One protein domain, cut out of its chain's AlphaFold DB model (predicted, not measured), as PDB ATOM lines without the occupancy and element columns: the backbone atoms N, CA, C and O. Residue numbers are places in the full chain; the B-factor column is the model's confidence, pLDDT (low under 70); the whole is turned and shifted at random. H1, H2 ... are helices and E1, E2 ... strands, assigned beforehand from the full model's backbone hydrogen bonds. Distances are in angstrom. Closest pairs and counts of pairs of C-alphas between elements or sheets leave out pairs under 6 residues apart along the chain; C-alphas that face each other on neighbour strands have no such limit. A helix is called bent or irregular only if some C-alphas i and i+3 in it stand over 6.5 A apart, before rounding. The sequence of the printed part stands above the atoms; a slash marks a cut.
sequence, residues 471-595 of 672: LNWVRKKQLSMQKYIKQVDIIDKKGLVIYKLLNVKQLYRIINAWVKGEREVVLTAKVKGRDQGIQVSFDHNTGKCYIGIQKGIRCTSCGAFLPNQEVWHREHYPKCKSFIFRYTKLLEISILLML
ATOM      1  N   LEU A 471      78.664  78.868  60.887       88.56
ATOM      2  CA  LEU A 471      79.768  78.566  61.805       88.56
ATOM      3  C   LEU A 471      79.461  78.966  63.258       88.56
ATOM      4  O   LEU A 471      79.875  78.284  64.190       88.56
ATOM      5  N   ASN A 472      78.688  80.034  63.451       83.00
ATOM      6  CA  ASN A 472      78.263  80.504  64.767       83.00
ATOM      7  C   ASN A 472      77.206  79.621  65.448       83.00
ATOM      8  O   ASN A 472      77.016  79.735  66.656       83.00
ATOM      9  N   TRP A 473      76.551  78.732  64.702       78.44
ATOM     10  CA  TRP A 473      75.641  77.718  65.236       78.44
ATOM     11  C   TRP A 473      76.355  76.433  65.635       78.44
ATOM     12  O   TRP A 473      75.805  75.640  66.399       78.44
ATOM     13  N   VAL A 474      77.577  76.227  65.145       75.88
ATOM     14  CA  VAL A 474      78.353  75.025  65.436       75.88
ATOM     15  C   VAL A 474      78.796  75.072  66.891       75.88
ATOM     16  O   VAL A 474      79.692  75.830  67.277       75.88
ATOM     17  N   ARG A 475      78.166  74.246  67.723       71.50
ATOM     18  CA  ARG A 475      78.552  74.101  69.130       71.50
ATOM     19  C   ARG A 475      79.904  73.396  69.222       71.50
ATOM     20  O   ARG A 475      80.247  72.563  68.390       71.50
ATOM     21  N   LYS A 476      80.642  73.609  70.317       66.81
ATOM     22  CA  LYS A 476      81.897  72.873  70.589       66.81
ATOM     23  C   LYS A 476      81.736  71.339  70.597       66.81
ATOM     24  O   LYS A 476      82.714  70.630  70.410       66.81
ATOM     25  N   LYS A 477      80.532  70.797  70.806       62.59
ATOM     26  CA  LYS A 477      80.287  69.344  70.704       62.59
ATOM     27  C   LYS A 477      80.245  68.837  69.254       62.59
ATOM     28  O   LYS A 477      80.616  67.698  69.004       62.59
ATOM     29  N   GLN A 478      79.901  69.701  68.301       67.94
ATOM     30  CA  GLN A 478      79.767  69.397  66.872       67.94
ATOM     31  C   GLN A 478      81.114  69.429  66.124       67.94
ATOM     32  O   GLN A 478      81.183  69.373  64.903       67.94
ATOM     33  N   LEU A 479      82.231  69.483  66.850       65.44
ATOM     34  CA  LEU A 479      83.582  69.498  66.279       65.44
ATOM     35  C   LEU A 479      84.039  68.139  65.768       65.44
ATOM     36  O   LEU A 479      84.895  68.071  64.889       65.44
ATOM     37  N   SER A 480      83.417  67.065  66.249       69.00
ATOM     38  CA  SER A 480      83.532  65.738  65.641       69.00
ATOM     39  C   SER A 480      83.008  65.708  64.199       69.00
ATOM     40  O   SER A 480      83.306  64.767  63.469       69.00
ATOM     41  N   MET A 481      82.282  66.748  63.760       76.38
ATOM     42  CA  MET A 481      81.707  66.826  62.420       76.38
ATOM     43  C   MET A 481      82.674  67.321  61.348       76.38
ATOM     44  O   MET A 481      82.295  67.362  60.183       76.38
ATOM     45  N   GLN A 482      83.920  67.675  61.694       82.56
ATOM     46  CA  GLN A 482      84.889  68.170  60.707       82.56
ATOM     47  C   GLN A 482      85.069  67.213  59.520       82.56
ATOM     48  O   GLN A 482      85.178  67.667  58.387       82.56
ATOM     49  N   LYS A 483      85.021  65.897  59.763       87.00
ATOM     50  CA  LYS A 483      85.107  64.865  58.718       87.00
ATOM     51  C   LYS A 483      83.880  64.796  57.790       87.00
ATOM     52  O   LYS A 483      83.983  64.224  56.710       87.00
ATOM     53  N   TYR A 484      82.747  65.378  58.187       87.94
ATOM     54  CA  TYR A 484      81.519  65.458  57.384       87.94
ATOM     55  C   TYR A 484      81.446  66.744  56.542       87.94
ATOM     56  O   TYR A 484      80.524  66.905  55.748       87.94
ATOM     57  N   ILE A 485      82.392  67.682  56.697       88.50
ATOM     58  CA  ILE A 485      82.404  68.936  55.932       88.50
ATOM     59  C   ILE A 485      82.813  68.644  54.485       88.50
ATOM     60  O   ILE A 485      83.983  68.392  54.195       88.50
ATOM     61  N   LYS A 486      81.854  68.744  53.562       88.56
ATOM     62  CA  LYS A 486      82.091  68.631  52.116       88.56
ATOM     63  C   LYS A 486      82.606  69.936  51.526       88.56
ATOM     64  O   LYS A 486      83.506  69.939  50.689       88.56
ATOM     65  N   GLN A 487      82.014  71.047  51.953       88.12
ATOM     66  CA  GLN A 487      82.267  72.374  51.405       88.12
ATOM     67  C   GLN A 487      82.103  73.437  52.495       88.12
ATOM     68  O   GLN A 487      81.355  73.255  53.456       88.12
ATOM     69  N   VAL A 488      82.818  74.552  52.354       86.75
ATOM     70  CA  VAL A 488      82.612  75.743  53.182       86.75
ATOM     71  C   VAL A 488      82.425  76.937  52.272       86.75
ATOM     72  O   VAL A 488      83.311  77.260  51.479       86.75
ATOM     73  N   ASP A 489      81.301  77.615  52.439       87.81
ATOM     74  CA  ASP A 489      80.984  78.830  51.716       87.81
ATOM     75  C   ASP A 489      81.142  80.042  52.624       87.81
ATOM     76  O   ASP A 489      80.761  80.040  53.789       87.81
ATOM     77  N   ILE A 490      81.714  81.113  52.084       88.12
ATOM     78  CA  ILE A 490      81.740  82.417  52.745       88.12
ATOM     79  C   ILE A 490      80.792  83.308  51.970       88.12
ATOM     80  O   ILE A 490      81.041  83.585  50.799       88.12
ATOM     81  N   ILE A 491      79.722  83.755  52.613       87.94
ATOM     82  CA  ILE A 491      78.729  84.643  52.013       87.94
ATOM     83  C   ILE A 491      78.783  86.012  52.683       87.94
ATOM     84  O   ILE A 491      78.985  86.111  53.892       87.94
ATOM     85  N   ASP A 492      78.619  87.082  51.912       86.44
ATOM     86  CA  ASP A 492      78.394  88.407  52.491       86.44
ATOM     87  C   ASP A 492      76.931  88.588  52.934       86.44
ATOM     88  O   ASP A 492      76.069  87.736  52.707       86.44
ATOM     89  N   LYS A 493      76.617  89.748  53.523       82.25
ATOM     90  CA  LYS A 493      75.237  90.127  53.885       82.25
ATOM     91  C   LYS A 493      74.239  90.106  52.722       82.25
ATOM     92  O   LYS A 493      73.037  90.072  52.968       82.25
ATOM     93  N   LYS A 494      74.707  90.181  51.474       80.56
ATOM     94  CA  LYS A 494      73.867  90.133  50.270       80.56
ATOM     95  C   LYS A 494      73.697  88.704  49.743       80.56
ATOM     96  O   LYS A 494      73.023  88.521  48.734       80.56
ATOM     97  N   GLY A 495      74.290  87.704  50.401       76.62
ATOM     98  CA  GLY A 495      74.286  86.313  49.955       76.62
ATOM     99  C   GLY A 495      75.232  86.040  48.785       76.62
ATOM    100  O   GLY A 495      75.140  84.979  48.171       76.62
ATOM    101  N   LEU A 496      76.130  86.974  48.452       74.31
ATOM    102  CA  LEU A 496      77.133  86.770  47.412       74.31
ATOM    103  C   LEU A 496      78.247  85.883  47.961       74.31
ATOM    104  O   LEU A 496      78.876  86.207  48.969       74.31
ATOM    105  N   VAL A 497      78.499  84.768  47.278       73.94
ATOM    106  CA  VAL A 497      79.517  83.803  47.690       73.94
ATOM    107  C   VAL A 497      80.915  84.317  47.313       73.94
ATOM    108  O   VAL A 497      81.220  84.550  46.143       73.94
ATOM    109  N   ILE A 498      81.788  84.472  48.309       70.69
ATOM    110  CA  ILE A 498      83.163  85.003  48.217       70.69
ATOM    111  C   ILE A 498      84.205  83.866  48.025       70.69
ATOM    112  O   ILE A 498      85.405  84.113  47.903       70.69
ATOM    113  N   TYR A 499      83.753  82.606  47.942       61.94
ATOM    114  CA  TYR A 499      84.541  81.359  48.019       61.94
ATOM    115  C   TYR A 499      85.777  81.243  47.115       61.94
ATOM    116  O   TYR A 499      86.711  80.528  47.467       61.94
ATOM    117  N   LYS A 500      85.852  81.962  45.985       63.75
ATOM    118  CA  LYS A 500      86.983  81.851  45.038       63.75
ATOM    119  C   LYS A 500      88.349  82.272  45.607       63.75
ATOM    120  O   LYS A 500      89.347  82.172  44.900       63.75
ATOM    121  N   LEU A 501      88.410  82.753  46.849       63.28
ATOM    122  CA  LEU A 501      89.641  83.237  47.471       63.28
ATOM    123  C   LEU A 501      90.368  82.200  48.343       63.28
ATOM    124  O   LEU A 501      91.577  82.342  48.516       63.28
ATOM    125  N   LEU A 502      89.691  81.182  48.889       81.19
ATOM    126  CA  LEU A 502      90.276  80.298  49.908       81.19
ATOM    127  C   LEU A 502      90.296  78.828  49.483       81.19
ATOM    128  O   LEU A 502      89.337  78.323  48.912       81.19
ATOM    129  N   ASN A 503      91.384  78.126  49.808       84.56
ATOM    130  CA  ASN A 503      91.470  76.675  49.628       84.56
ATOM    131  C   ASN A 503      90.986  75.904  50.872       84.56
ATOM    132  O   ASN A 503      90.880  76.456  51.967       84.56
ATOM    133  N   VAL A 504      90.753  74.596  50.717       82.94
ATOM    134  CA  VAL A 504      90.261  73.701  51.783       82.94
ATOM    135  C   VAL A 504      91.111  73.785  53.062       82.94
ATOM    136  O   VAL A 504      90.574  73.911  54.159       82.94
ATOM    137  N   LYS A 505      92.447  73.816  52.945       87.94
ATOM    138  CA  LYS A 505      93.361  73.924  54.099       87.94
ATOM    139  C   LYS A 505      93.159  75.229  54.877       87.94
ATOM    140  O   LYS A 505      93.270  75.245  56.100       87.94
ATOM    141  N   GLN A 506      92.871  76.328  54.187       90.31
ATOM    142  CA  GLN A 506      92.603  77.626  54.809       90.31
ATOM    143  C   GLN A 506      91.250  77.656  55.508       90.31
ATOM    144  O   GLN A 506      91.162  78.187  56.611       90.31
ATOM    145  N   LEU A 507      90.233  77.035  54.915       86.19
ATOM    146  CA  LEU A 507      88.917  76.889  55.532       86.19
ATOM    147  C   LEU A 507      89.011  76.095  56.844       86.19
ATOM    148  O   LEU A 507      88.508  76.551  57.869       86.19
ATOM    149  N   TYR A 508      89.770  74.995  56.872       87.44
ATOM    150  CA  TYR A 508      90.042  74.264  58.116       87.44
ATOM    151  C   TYR A 508      90.790  75.099  59.157       87.44
ATOM    152  O   TYR A 508      90.521  74.974  60.350       87.44
ATOM    153  N   ARG A 509      91.706  75.984  58.742       91.62
ATOM    154  CA  ARG A 509      92.356  76.921  59.675       91.62
ATOM    155  C   ARG A 509      91.358  77.907  60.281       91.62
ATOM    156  O   ARG A 509      91.461  78.167  61.472       91.62
ATOM    157  N   ILE A 510      90.401  78.412  59.499       91.06
ATOM    158  CA  ILE A 510      89.325  79.283  59.998       91.06
ATOM    159  C   ILE A 510      88.464  78.551  61.015       91.06
ATOM    160  O   ILE A 510      88.260  79.066  62.112       91.06
ATOM    161  N   ILE A 511      87.996  77.349  60.669       89.06
ATOM    162  CA  ILE A 511      87.184  76.533  61.572       89.06
ATOM    163  C   ILE A 511      87.971  76.276  62.858       89.06
ATOM    164  O   ILE A 511      87.492  76.595  63.935       89.06
ATOM    165  N   ASN A 512      89.212  75.795  62.772       89.38
ATOM    166  CA  ASN A 512      90.020  75.509  63.958       89.38
ATOM    167  C   ASN A 512      90.284  76.748  64.826       89.38
ATOM    168  O   ASN A 512      90.288  76.629  66.050       89.38
ATOM    169  N   ALA A 513      90.477  77.922  64.222       92.69
ATOM    170  CA  ALA A 513      90.642  79.176  64.952       92.69
ATOM    171  C   ALA A 513      89.361  79.562  65.713       92.69
ATOM    172  O   ALA A 513      89.413  79.806  66.920       92.69
ATOM    173  N   TRP A 514      88.200  79.519  65.045       90.25
ATOM    174  CA  TRP A 514      86.891  79.732  65.677       90.25
ATOM    175  C   TRP A 514      86.698  78.809  66.884       90.25
ATOM    176  O   TRP A 514      86.374  79.233  67.989       90.25
ATOM    177  N   VAL A 515      86.991  77.532  66.681       86.38
ATOM    178  CA  VAL A 515      86.826  76.461  67.662       86.38
ATOM    179  C   VAL A 515      87.687  76.647  68.904       86.38
ATOM    180  O   VAL A 515      87.229  76.414  70.026       86.38
ATOM    181  N   LYS A 516      88.925  77.102  68.710       89.75
ATOM    182  CA  LYS A 516      89.862  77.418  69.791       89.75
ATOM    183  C   LYS A 516      89.503  78.702  70.543       89.75
ATOM    184  O   LYS A 516      90.150  79.007  71.541       89.75
ATOM    185  N   GLY A 517      88.484  79.441  70.104       91.62
ATOM    186  CA  GLY A 517      88.147  80.745  70.669       91.62
ATOM    187  C   GLY A 517      89.155  81.831  70.286       91.62
ATOM    188  O   GLY A 517      89.258  82.844  70.979       91.62
ATOM    189  N   GLU A 518      89.921  81.631  69.208       95.19
ATOM    190  CA  GLU A 518      90.805  82.669  68.679       95.19
ATOM    191  C   GLU A 518      89.945  83.842  68.188       95.19
ATOM    192  O   GLU A 518      88.837  83.655  67.683       95.19
ATOM    193  N   ARG A 519      90.429  85.075  68.361       95.75
ATOM    194  CA  ARG A 519      89.701  86.283  67.924       95.75
ATOM    195  C   ARG A 519      89.871  86.561  66.438       95.75
ATOM    196  O   ARG A 519      89.078  87.294  65.855       95.75
ATOM    197  N   GLU A 520      90.908  86.007  65.829       95.56
ATOM    198  CA  GLU A 520      91.214  86.214  64.426       95.56
ATOM    199  C   GLU A 520      92.148  85.138  63.884       95.56
ATOM    200  O   GLU A 520      92.903  84.517  64.625       95.56
ATOM    201  N   VAL A 521      92.126  84.969  62.566       95.38
ATOM    202  CA  VAL A 521      93.056  84.128  61.821       95.38
ATOM    203  C   VAL A 521      93.530  84.869  60.577       95.38
ATOM    204  O   VAL A 521      92.742  85.454  59.832       95.38
ATOM    205  N   VAL A 522      94.842  84.833  60.340       92.31
ATOM    206  CA  VAL A 522      95.466  85.421  59.151       92.31
ATOM    207  C   VAL A 522      95.843  84.319  58.162       92.31
ATOM    208  O   VAL A 522      96.485  83.317  58.504       92.31
ATOM    209  N   LEU A 523      95.420  84.514  56.919       92.81
ATOM    210  CA  LEU A 523      95.546  83.599  55.791       92.81
ATOM    211  C   LEU A 523      96.148  84.343  54.594       92.81
ATOM    212  O   LEU A 523      96.167  85.571  54.562       92.81
ATOM    213  N   THR A 524      96.607  83.607  53.585       88.50
ATOM    214  CA  THR A 524      97.156  84.177  52.345       88.50
ATOM    215  C   THR A 524      96.341  83.681  51.160       88.50
ATOM    216  O   THR A 524      96.386  82.499  50.849       88.50
ATOM    217  N   ALA A 525      95.590  84.549  50.498       85.81
ATOM    218  CA  ALA A 525      94.688  84.182  49.408       85.81
ATOM    219  C   ALA A 525      95.111  84.819  48.087       85.81
ATOM    220  O   ALA A 525      95.629  85.936  48.074       85.81
ATOM    221  N   LYS A 526      94.809  84.160  46.966       80.75
ATOM    222  CA  LYS A 526      95.019  84.739  45.635       80.75
ATOM    223  C   LYS A 526      93.852  85.652  45.270       80.75
ATOM    224  O   LYS A 526      92.800  85.188  44.845       80.75
ATOM    225  N   VAL A 527      94.047  86.962  45.378       78.56
ATOM    226  CA  VAL A 527      93.077  87.974  44.936       78.56
ATOM    227  C   VAL A 527      93.566  88.546  43.608       78.56
ATOM    228  O   VAL A 527      94.621  89.176  43.546       78.56
ATOM    229  N   LYS A 528      92.819  88.309  42.518       78.25
ATOM    230  CA  LYS A 528      93.217  88.706  41.147       78.25
ATOM    231  C   LYS A 528      94.630  88.219  40.766       78.25
ATOM    232  O   LYS A 528      95.414  88.954  40.175       78.25
ATOM    233  N   GLY A 529      94.970  86.989  41.161       81.44
ATOM    234  CA  GLY A 529      96.257  86.355  40.853       81.44
ATOM    235  C   GLY A 529      97.442  86.776  41.731       81.44
ATOM    236  O   GLY A 529      98.516  86.208  41.567       81.44
ATOM    237  N   ARG A 530      97.273  87.717  42.673       77.50
ATOM    238  CA  ARG A 530      98.318  88.108  43.636       77.50
ATOM    239  C   ARG A 530      98.009  87.559  45.021       77.50
ATOM    240  O   ARG A 530      96.857  87.603  45.451       77.50
ATOM    241  N   ASP A 531      99.039  87.106  45.725       82.31
ATOM    242  CA  ASP A 531      98.915  86.690  47.119       82.31
ATOM    243  C   ASP A 531      98.666  87.917  48.006       82.31
ATOM    244  O   ASP A 531      99.456  88.862  48.041       82.31
ATOM    245  N   GLN A 532      97.537  87.918  48.706       82.69
ATOM    246  CA  GLN A 532      97.142  88.958  49.648       82.69
ATOM    247  C   GLN A 532      96.849  88.338  51.010       82.69
ATOM    248  O   GLN A 532      96.270  87.255  51.109       82.69
ATOM    249  N   GLY A 533      97.243  89.040  52.073       85.00
ATOM    250  CA  GLY A 533      96.835  88.675  53.423       85.00
ATOM    251  C   GLY A 533      95.327  88.861  53.564       85.00
ATOM    252  O   GLY A 533      94.802  89.921  53.234       85.00
ATOM    253  N   ILE A 534      94.629  87.849  54.056       88.94
ATOM    254  CA  ILE A 534      93.233  87.934  54.471       88.94
ATOM    255  C   ILE A 534      93.190  87.684  55.971       88.94
ATOM    256  O   ILE A 534      93.733  86.698  56.458       88.94
ATOM    257  N   GLN A 535      92.531  88.576  56.692       91.12
ATOM    258  CA  GLN A 535      92.246  88.446  58.110       91.12
ATOM    259  C   GLN A 535      90.768  88.112  58.265       91.12
ATOM    260  O   GLN A 535      89.911  88.854  57.784       91.12
ATOM    261  N   VAL A 536      90.476  86.985  58.906       93.62
ATOM    262  CA  VAL A 536      89.124  86.646  59.346       93.62
ATOM    263  C   VAL A 536      89.071  86.884  60.846       93.62
ATOM    264  O   VAL A 536      89.852  86.288  61.578       93.62
ATOM    265  N   SER A 537      88.194  87.774  61.295       94.12
ATOM    266  CA  SER A 537      88.002  88.118  62.705       94.12
ATOM    267  C   SER A 537      86.667  87.578  63.205       94.12
ATOM    268  O   SER A 537      85.678  87.551  62.469       94.12
ATOM    269  N   PHE A 538      86.644  87.171  64.467       94.81
ATOM    270  CA  PHE A 538      85.536  86.483  65.111       94.81
ATOM    271  C   PHE A 538      85.072  87.270  66.335       94.81
ATOM    272  O   PHE A 538      85.864  87.567  67.232       94.81
ATOM    273  N   ASP A 539      83.783  87.577  66.391       94.06
ATOM    274  CA  ASP A 539      83.134  88.081  67.594       94.06
ATOM    275  C   ASP A 539      82.343  86.944  68.249       94.06
ATOM    276  O   ASP A 539      81.208  86.652  67.873       94.06
ATOM    277  N   HIS A 540      82.963  86.296  69.238       89.25
ATOM    278  CA  HIS A 540      82.375  85.173  69.976       89.25
ATOM    279  C   HIS A 540      81.157  85.565  70.821       89.25
ATOM    280  O   HIS A 540      80.355  84.696  71.148       89.25
ATOM    281  N   ASN A 541      80.990  86.849  71.157       89.56
ATOM    282  CA  ASN A 541      79.840  87.308  71.936       89.56
ATOM    283  C   ASN A 541      78.594  87.432  71.058       89.56
ATOM    284  O   ASN A 541      77.492  87.107  71.491       89.56
ATOM    285  N   THR A 542      78.766  87.918  69.825       89.31
ATOM    286  CA  THR A 542      77.649  88.133  68.891       89.31
ATOM    287  C   THR A 542      77.493  87.018  67.860       89.31
ATOM    288  O   THR A 542      76.508  87.000  67.124       89.31
ATOM    289  N   GLY A 543      78.458  86.101  67.770       88.38
ATOM    290  CA  GLY A 543      78.490  85.066  66.743       88.38
ATOM    291  C   GLY A 543      78.837  85.602  65.348       88.38
ATOM    292  O   GLY A 543      78.579  84.923  64.355       88.38
ATOM    293  N   LYS A 544      79.346  86.832  65.226       92.19
ATOM    294  CA  LYS A 544      79.602  87.464  63.923       92.19
ATOM    295  C   LYS A 544      81.013  87.182  63.428       92.19
ATOM    296  O   LYS A 544      81.968  87.149  64.202       92.19
ATOM    297  N   CYS A 545      81.142  87.027  62.113       93.81
ATOM    298  CA  CYS A 545      82.423  86.871  61.435       93.81
ATOM    299  C   CYS A 545      82.676  88.062  60.510       93.81
ATOM    300  O   CYS A 545      81.768  88.572  59.852       93.81
ATOM    301  N   TYR A 546      83.931  88.486  60.427       93.19
ATOM    302  CA  TYR A 546      84.364  89.567  59.552       93.19
ATOM    303  C   TYR A 546      85.542  89.104  58.710       93.19
ATOM    304  O   TYR A 546      86.442  88.451  59.223       93.19
ATOM    305  N   ILE A 547      85.570  89.470  57.433       91.31
ATOM    306  CA  ILE A 547      86.715  89.260  56.549       91.31
ATOM    307  C   ILE A 547      87.272  90.607  56.112       91.31
ATOM    308  O   ILE A 547      86.537  91.508  55.711       91.31
ATOM    309  N   GLY A 548      88.585  90.753  56.188       88.12
ATOM    310  CA  GLY A 548      89.299  91.939  55.755       88.12
ATOM    311  C   GLY A 548      90.512  91.562  54.926       88.12
ATOM    312  O   GLY A 548      91.290  90.693  55.311       88.12
ATOM    313  N   ILE A 549      90.705  92.227  53.788       80.31
ATOM    314  CA  ILE A 549      91.975  92.141  53.061       80.31
ATOM    315  C   ILE A 549      92.988  92.984  53.835       80.31
ATOM    316  O   ILE A 549      92.811  94.193  53.999       80.31
ATOM    317  N   GLN A 550      94.039  92.339  54.331       70.75
ATOM    318  CA  GLN A 550      95.148  93.020  54.969       70.75
ATOM    319  C   GLN A 550      95.930  93.800  53.913       70.75
ATOM    320  O   GLN A 550      96.603  93.217  53.064       70.75
ATOM    321  N   LYS A 551      95.918  95.123  54.103       67.38
ATOM    322  CA  LYS A 551      96.812  96.151  53.543       67.38
ATOM    323  C   LYS A 551      96.263  96.906  52.335       67.38
ATOM    324  O   LYS A 551      96.383  96.512  51.181       67.38
ATOM    325  N   GLY A 552      95.777  98.093  52.669       73.31
ATOM    326  CA  GLY A 552      95.811  99.267  51.828       73.31
ATOM    327  C   GLY A 552      95.855 100.522  52.695       73.31
ATOM    328  O   GLY A 552      95.894 100.470  53.928       73.31
ATOM    329  N   ILE A 553      95.838 101.663  52.040       83.50
ATOM    330  CA  ILE A 553      95.608 102.961  52.634       83.50
ATOM    331  C   ILE A 553      94.238 103.424  52.185       83.50
ATOM    332  O   ILE A 553      93.959 103.451  50.988       83.50
ATOM    333  N   ARG A 554      93.391 103.809  53.139       84.81
ATOM    334  CA  ARG A 554      92.160 104.531  52.819       84.81
ATOM    335  C   ARG A 554      92.431 106.014  52.964       84.81
ATOM    336  O   ARG A 554      92.679 106.491  54.068       84.81
ATOM    337  N   CYS A 555      92.376 106.740  51.859       86.12
ATOM    338  CA  CYS A 555      92.407 108.191  51.884       86.12
ATOM    339  C   CYS A 555      91.195 108.710  52.676       86.12
ATOM    340  O   CYS A 555      90.059 108.364  52.349       86.12
ATOM    341  N   THR A 556      91.405 109.529  53.707       90.31
ATOM    342  CA  THR A 556      90.303 110.103  54.507       90.31
ATOM    343  C   THR A 556      89.594 111.226  53.757       90.31
ATOM    344  O   THR A 556      88.402 111.422  53.955       90.31
ATOM    345  N   SER A 557      90.308 111.943  52.879       92.75
ATOM    346  CA  SER A 557      89.767 113.103  52.163       92.75
ATOM    347  C   SER A 557      88.798 112.710  51.047       92.75
ATOM    348  O   SER A 557      87.738 113.308  50.925       92.75
ATOM    349  N   CYS A 558      89.140 111.704  50.233       86.38
ATOM    350  CA  CYS A 558      88.318 111.295  49.084       86.38
ATOM    351  C   CYS A 558      87.775 109.861  49.172       86.38
ATOM    352  O   CYS A 558      87.069 109.411  48.275       86.38
ATOM    353  N   GLY A 559      88.118 109.108  50.221       80.31
ATOM    354  CA  GLY A 559      87.623 107.747  50.442       80.31
ATOM    355  C   GLY A 559      88.274 106.648  49.594       80.31
ATOM    356  O   GLY A 559      87.937 105.480  49.793       80.31
ATOM    357  N   ALA A 560      89.199 106.983  48.687       77.06
ATOM    358  CA  ALA A 560      89.866 106.016  47.813       77.06
ATOM    359  C   ALA A 560      90.737 105.007  48.581       77.06
ATOM    360  O   ALA A 560      91.339 105.336  49.606       77.06
ATOM    361  N   PHE A 561      90.820 103.787  48.047       73.62
ATOM    362  CA  PHE A 561      91.614 102.680  48.580       73.62
ATOM    363  C   PHE A 561      92.844 102.437  47.711       73.62
ATOM    364  O   PHE A 561      92.706 102.172  46.519       73.62
ATOM    365  N   LEU A 562      94.029 102.472  48.315       77.00
ATOM    366  CA  LEU A 562      95.312 102.344  47.624       77.00
ATOM    367  C   LEU A 562      96.144 101.216  48.240       77.00
ATOM    368  O   LEU A 562      95.990 100.937  49.424       77.00
ATOM    369  N   PRO A 563      97.030 100.549  47.488       73.12
ATOM    370  CA  PRO A 563      97.755  99.375  47.978       73.12
ATOM    371  C   PRO A 563      98.793  99.694  49.069       73.12
ATOM    372  O   PRO A 563      99.031  98.859  49.940       73.12
ATOM    373  N   ASN A 564      99.416 100.877  49.056       85.75
ATOM    374  CA  ASN A 564     100.436 101.271  50.034       85.75
ATOM    375  C   ASN A 564     100.593 102.806  50.132       85.75
ATOM    376  O   ASN A 564      99.888 103.564  49.462       85.75
ATOM    377  N   GLN A 565     101.521 103.249  50.987       91.88
ATOM    378  CA  GLN A 565     101.832 104.664  51.245       91.88
ATOM    379  C   GLN A 565     102.455 105.381  50.064       91.88
ATOM    380  O   GLN A 565     102.119 106.535  49.816       91.88
ATOM    381  N   GLU A 566     103.306 104.698  49.314       91.56
ATOM    382  CA  GLU A 566     103.959 105.265  48.139       91.56
ATOM    383  C   GLU A 566     102.935 105.628  47.061       91.56
ATOM    384  O   GLU A 566     102.973 106.728  46.515       91.56
ATOM    385  N   VAL A 567     101.963 104.746  46.809       85.62
ATOM    386  CA  VAL A 567     100.886 105.001  45.847       85.62
ATOM    387  C   VAL A 567      99.986 106.149  46.314       85.62
ATOM    388  O   VAL A 567      99.616 106.992  45.501       85.62
ATOM    389  N   TRP A 568      99.698 106.256  47.618       93.94
ATOM    390  CA  TRP A 568      98.953 107.402  48.158       93.94
ATOM    391  C   TRP A 568      99.697 108.726  47.985       93.94
ATOM    392  O   TRP A 568      99.118 109.690  47.485       93.94
ATOM    393  N   HIS A 569     100.984 108.772  48.334       95.06
ATOM    394  CA  HIS A 569     101.792 109.982  48.165       95.06
ATOM    395  C   HIS A 569     101.911 110.402  46.703       95.06
ATOM    396  O   HIS A 569     101.895 111.590  46.408       95.06
ATOM    397  N   ARG A 570     101.982 109.445  45.777       95.50
ATOM    398  CA  ARG A 570     102.088 109.740  44.348       95.50
ATOM    399  C   ARG A 570     100.778 110.239  43.729       95.50
ATOM    400  O   ARG A 570     100.808 111.132  42.891       95.50
ATOM    401  N   GLU A 571      99.646 109.631  44.080       93.56
ATOM    402  CA  GLU A 571      98.376 109.842  43.363       93.56
ATOM    403  C   GLU A 571      97.404 110.778  44.096       93.56
ATOM    404  O   GLU A 571      96.542 111.397  43.471       93.56
ATOM    405  N   HIS A 572      97.527 110.896  45.420       91.94
ATOM    406  CA  HIS A 572      96.574 111.622  46.259       91.94
ATOM    407  C   HIS A 572      97.178 112.844  46.935       91.94
ATOM    408  O   HIS A 572      96.477 113.845  47.076       91.94
ATOM    409  N   TYR A 573      98.447 112.813  47.330       90.31
ATOM    410  CA  TYR A 573      99.125 113.998  47.850       90.31
ATOM    411  C   TYR A 573      99.549 114.930  46.694       90.31
ATOM    412  O   TYR A 573      99.984 114.443  45.654       90.31
ATOM    413  N   PRO A 574      99.416 116.269  46.814       93.50
ATOM    414  CA  PRO A 574      98.922 117.035  47.966       93.50
ATOM    415  C   PRO A 574      97.400 117.282  47.991       93.50
ATOM    416  O   PRO A 574      96.906 117.932  48.911       93.50
ATOM    417  N   LYS A 575      96.636 116.797  47.001       95.50
ATOM    418  CA  LYS A 575      95.179 117.040  46.887       95.50
ATOM    419  C   LYS A 575      94.388 116.497  48.085       95.50
ATOM    420  O   LYS A 575      93.386 117.079  48.489       95.50
ATOM    421  N   CYS A 576      94.840 115.390  48.657       95.50
ATOM    422  CA  CYS A 576      94.328 114.785  49.876       95.50
ATOM    423  C   CYS A 576      95.373 114.931  50.985       95.50
ATOM    424  O   CYS A 576      96.563 114.741  50.740       95.50
ATOM    425  N   LYS A 577      94.935 115.249  52.209       94.00
ATOM    426  CA  LYS A 577      95.845 115.630  53.309       94.00
ATOM    427  C   LYS A 577      96.049 114.559  54.372       94.00
ATOM    428  O   LYS A 577      96.987 114.658  55.153       94.00
ATOM    429  N   SER A 578      95.187 113.551  54.432       93.44
ATOM    430  CA  SER A 578      95.337 112.471  55.401       93.44
ATOM    431  C   SER A 578      94.825 111.141  54.870       93.44
ATOM    432  O   SER A 578      94.136 111.044  53.847       93.44
ATOM    433  N   PHE A 579      95.233 110.084  55.557       92.06
ATOM    434  CA  PHE A 579      94.872 108.723  55.230       92.06
ATOM    435  C   PHE A 579      94.921 107.832  56.468       92.06
ATOM    436  O   PHE A 579      95.595 108.145  57.447       92.06
ATOM    437  N   ILE A 580      94.218 106.703  56.410       85.31
ATOM    438  CA  ILE A 580      94.277 105.653  57.424       85.31
ATOM    439  C   ILE A 580      95.278 104.608  56.937       85.31
ATOM    440  O   ILE A 580      95.024 103.890  55.962       85.31
ATOM    441  N   PHE A 581      96.437 104.562  57.591       81.19
ATOM    442  CA  PHE A 581      97.458 103.552  57.334       81.19
ATOM    443  C   PHE A 581      96.946 102.176  57.773       81.19
ATOM    444  O   PHE A 581      96.322 102.064  58.825       81.19
ATOM    445  N   ARG A 582      97.206 101.129  56.974       76.31
ATOM    446  CA  ARG A 582      96.707  99.757  57.215       76.31
ATOM    447  C   ARG A 582      95.182  99.695  57.348       76.31
ATOM    448  O   ARG A 582      94.656  98.981  58.196       76.31
ATOM    449  N   TYR A 583      94.466 100.441  56.508       75.38
ATOM    450  CA  TYR A 583      93.014 100.379  56.514       75.38
ATOM    451  C   TYR A 583      92.546  98.990  56.060       75.38
ATOM    452  O   TYR A 583      92.787  98.585  54.920       75.38
ATOM    453  N   THR A 584      91.823  98.298  56.936       71.81
ATOM    454  CA  THR A 584      91.162  97.026  56.637       71.81
ATOM    455  C   THR A 584      89.662  97.283  56.545       71.81
ATOM    456  O   THR A 584      89.020  97.626  57.537       71.81
ATOM    457  N   LYS A 585      89.070  97.126  55.351       79.00
ATOM    458  CA  LYS A 585      87.605  97.093  55.241       79.00
ATOM    459  C   LYS A 585      87.141  95.745  55.783       79.00
ATOM    460  O   LYS A 585      87.258  94.749  55.078       79.00
ATOM    461  N   LEU A 586      86.640  95.723  57.015       86.25
ATOM    462  CA  LEU A 586      85.964  94.550  57.556       86.25
ATOM    463  C   LEU A 586      84.601  94.422  56.876       86.25
ATOM    464  O   LEU A 586      83.741  95.297  56.994       86.25
ATOM    465  N   LEU A 587      84.434  93.353  56.113       89.50
ATOM    466  CA  LEU A 587      83.162  92.934  55.554       89.50
ATOM    467  C   LEU A 587      82.582  91.870  56.481       89.50
ATOM    468  O   LEU A 587      83.222  90.850  56.716       89.50
ATOM    469  N   GLU A 588      81.391  92.109  57.018       92.62
ATOM    470  CA  GLU A 588      80.670  91.078  57.766       92.62
ATOM    471  C   GLU A 588      80.276  89.949  56.812       92.62
ATOM    472  O   GLU A 588      79.701  90.198  55.745       92.62
ATOM    473  N   ILE A 589      80.619  88.729  57.203       92.81
ATOM    474  CA  ILE A 589      80.402  87.508  56.438       92.81
ATOM    475  C   ILE A 589      79.715  86.459  57.301       92.81
ATOM    476  O   ILE A 589      79.899  86.424  58.518       92.81
ATOM    477  N   SER A 590      78.991  85.556  56.652       90.94
ATOM    478  CA  SER A 590      78.583  84.288  57.244       90.94
ATOM    479  C   SER A 590      79.411  83.174  56.629       90.94
ATOM    480  O   SER A 590      79.610  83.118  55.415       90.94
ATOM    481  N   ILE A 591      79.905  82.289  57.483       91.62
ATOM    482  CA  ILE A 591      80.640  81.100  57.068       91.62
ATOM    483  C   ILE A 591      79.661  79.940  57.156       91.62
ATOM    484  O   ILE A 591      79.196  79.625  58.248       91.62
ATOM    485  N   LEU A 592      79.308  79.366  56.013       90.94
ATOM    486  CA  LEU A 592      78.408  78.233  55.882       90.94
ATOM    487  C   LEU A 592      79.214  76.943  55.746       90.94
ATOM    488  O   LEU A 592      80.034  76.819  54.842       90.94
ATOM    489  N   LEU A 593      78.986  75.987  56.636       91.44
ATOM    490  CA  LEU A 593      79.524  74.638  56.575       91.44
ATOM    491  C   LEU A 593      78.487  73.729  55.920       91.44
ATOM    492  O   LEU A 593      77.380  73.588  56.433       91.44
ATOM    493  N   MET A 594      78.861  73.112  54.808       92.00
ATOM    494  CA  MET A 594      78.035  72.170  54.059       92.00
ATOM    495  C   MET A 594      78.399  70.756  54.515       92.00
ATOM    496  O   MET A 594      79.461  70.239  54.150       92.00
ATOM    497  N   LEU A 595      77.558  70.161  55.357       92.12
ATOM    498  CA  LEU A 595      77.785  68.840  55.942       92.12
ATOM    499  C   LEU A 595      77.072  67.775  55.116       92.12
ATOM    500  O   LEU A 595      75.854  67.833  54.953       92.12
TER     501      LEU A 595
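Overview. This is residues 471 to 595 of the 672 residues of an uncharacterized protein of Clostridiaceae bacterium (UniProt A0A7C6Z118). A sheet of five strands, curled like part of a barrel, wraps round the helix H2, with H1 towards one end of the long axis. At the other end is a small lobe of E5, H3 and loops. The 125 printed residues, class mixed, have three named helices and six named strands, in the order H1 E1 H2 E2 E3 E4 E5 H3 E6. The antiparallel sheet runs E1 E6 E4 E3 E2; the whole is only just loose, close to compact, with a radius of gyration of the C-alphas of 16.9 A, and spans 56 by 32 by 25 A.

Arrangement. Start at H1, residues 476 to 484, irregular, with C-alphas 480 and 483 7.2 A apart; 0 of its 5 O i to N i+4 pairs and 3 of its 6 O i to N i+3 pairs are within hydrogen-bond range. E1, 485 to 492, is antiparallel to E6, 587 to 595, with N 489 and O 592 2.8 A apart. H2, 504 to 515, and H1 make two layers with the sheet, helices on one face. H2 comes closest to E2, 520 to 527, at the C-alphas of Ala 513 and Val 521, 6.3 A. E2, E3, 530 to 539, and E4, 544 to 550, form a meander, each strand the antiparallel neighbour of the one before; N 523 and O 534, and N 537 and O 546, are each 2.8 A apart. E4 and E6 are antiparallel neighbours, with N 547 and O 587 within hydrogen-bond range at 2.8 A. E5, 553 to 555, pairs with no named strand; its closest C-alphas to H3, 565 to 571, are Ile 553 and Gln 565, 6.6 A. H3 is not on the sheet. In H2 and H3 every O i to N i+4 pair is within range.

Along the chain. Find C-alpha 476 at (81.897, 72.873, 70.589), where H1 begins, 15.1 A long. E1 is 20.2 A, H2 16.5 A, E2 19.7 A, E3 28.4 A and E4 18.8 A. E6, 24.7 A, ends at C-alpha 595, (77.785, 68.840, 55.942).

Size, cuts and confidence. The C-alphas farthest apart, Ser 480 and Pro 574, are 56.4 A apart. The printed part has no cut; the links E1 to H2 and H3 to E6 are long. Look for pLDDT under 70 at residues 476 to 480, 499 to 501 and 551.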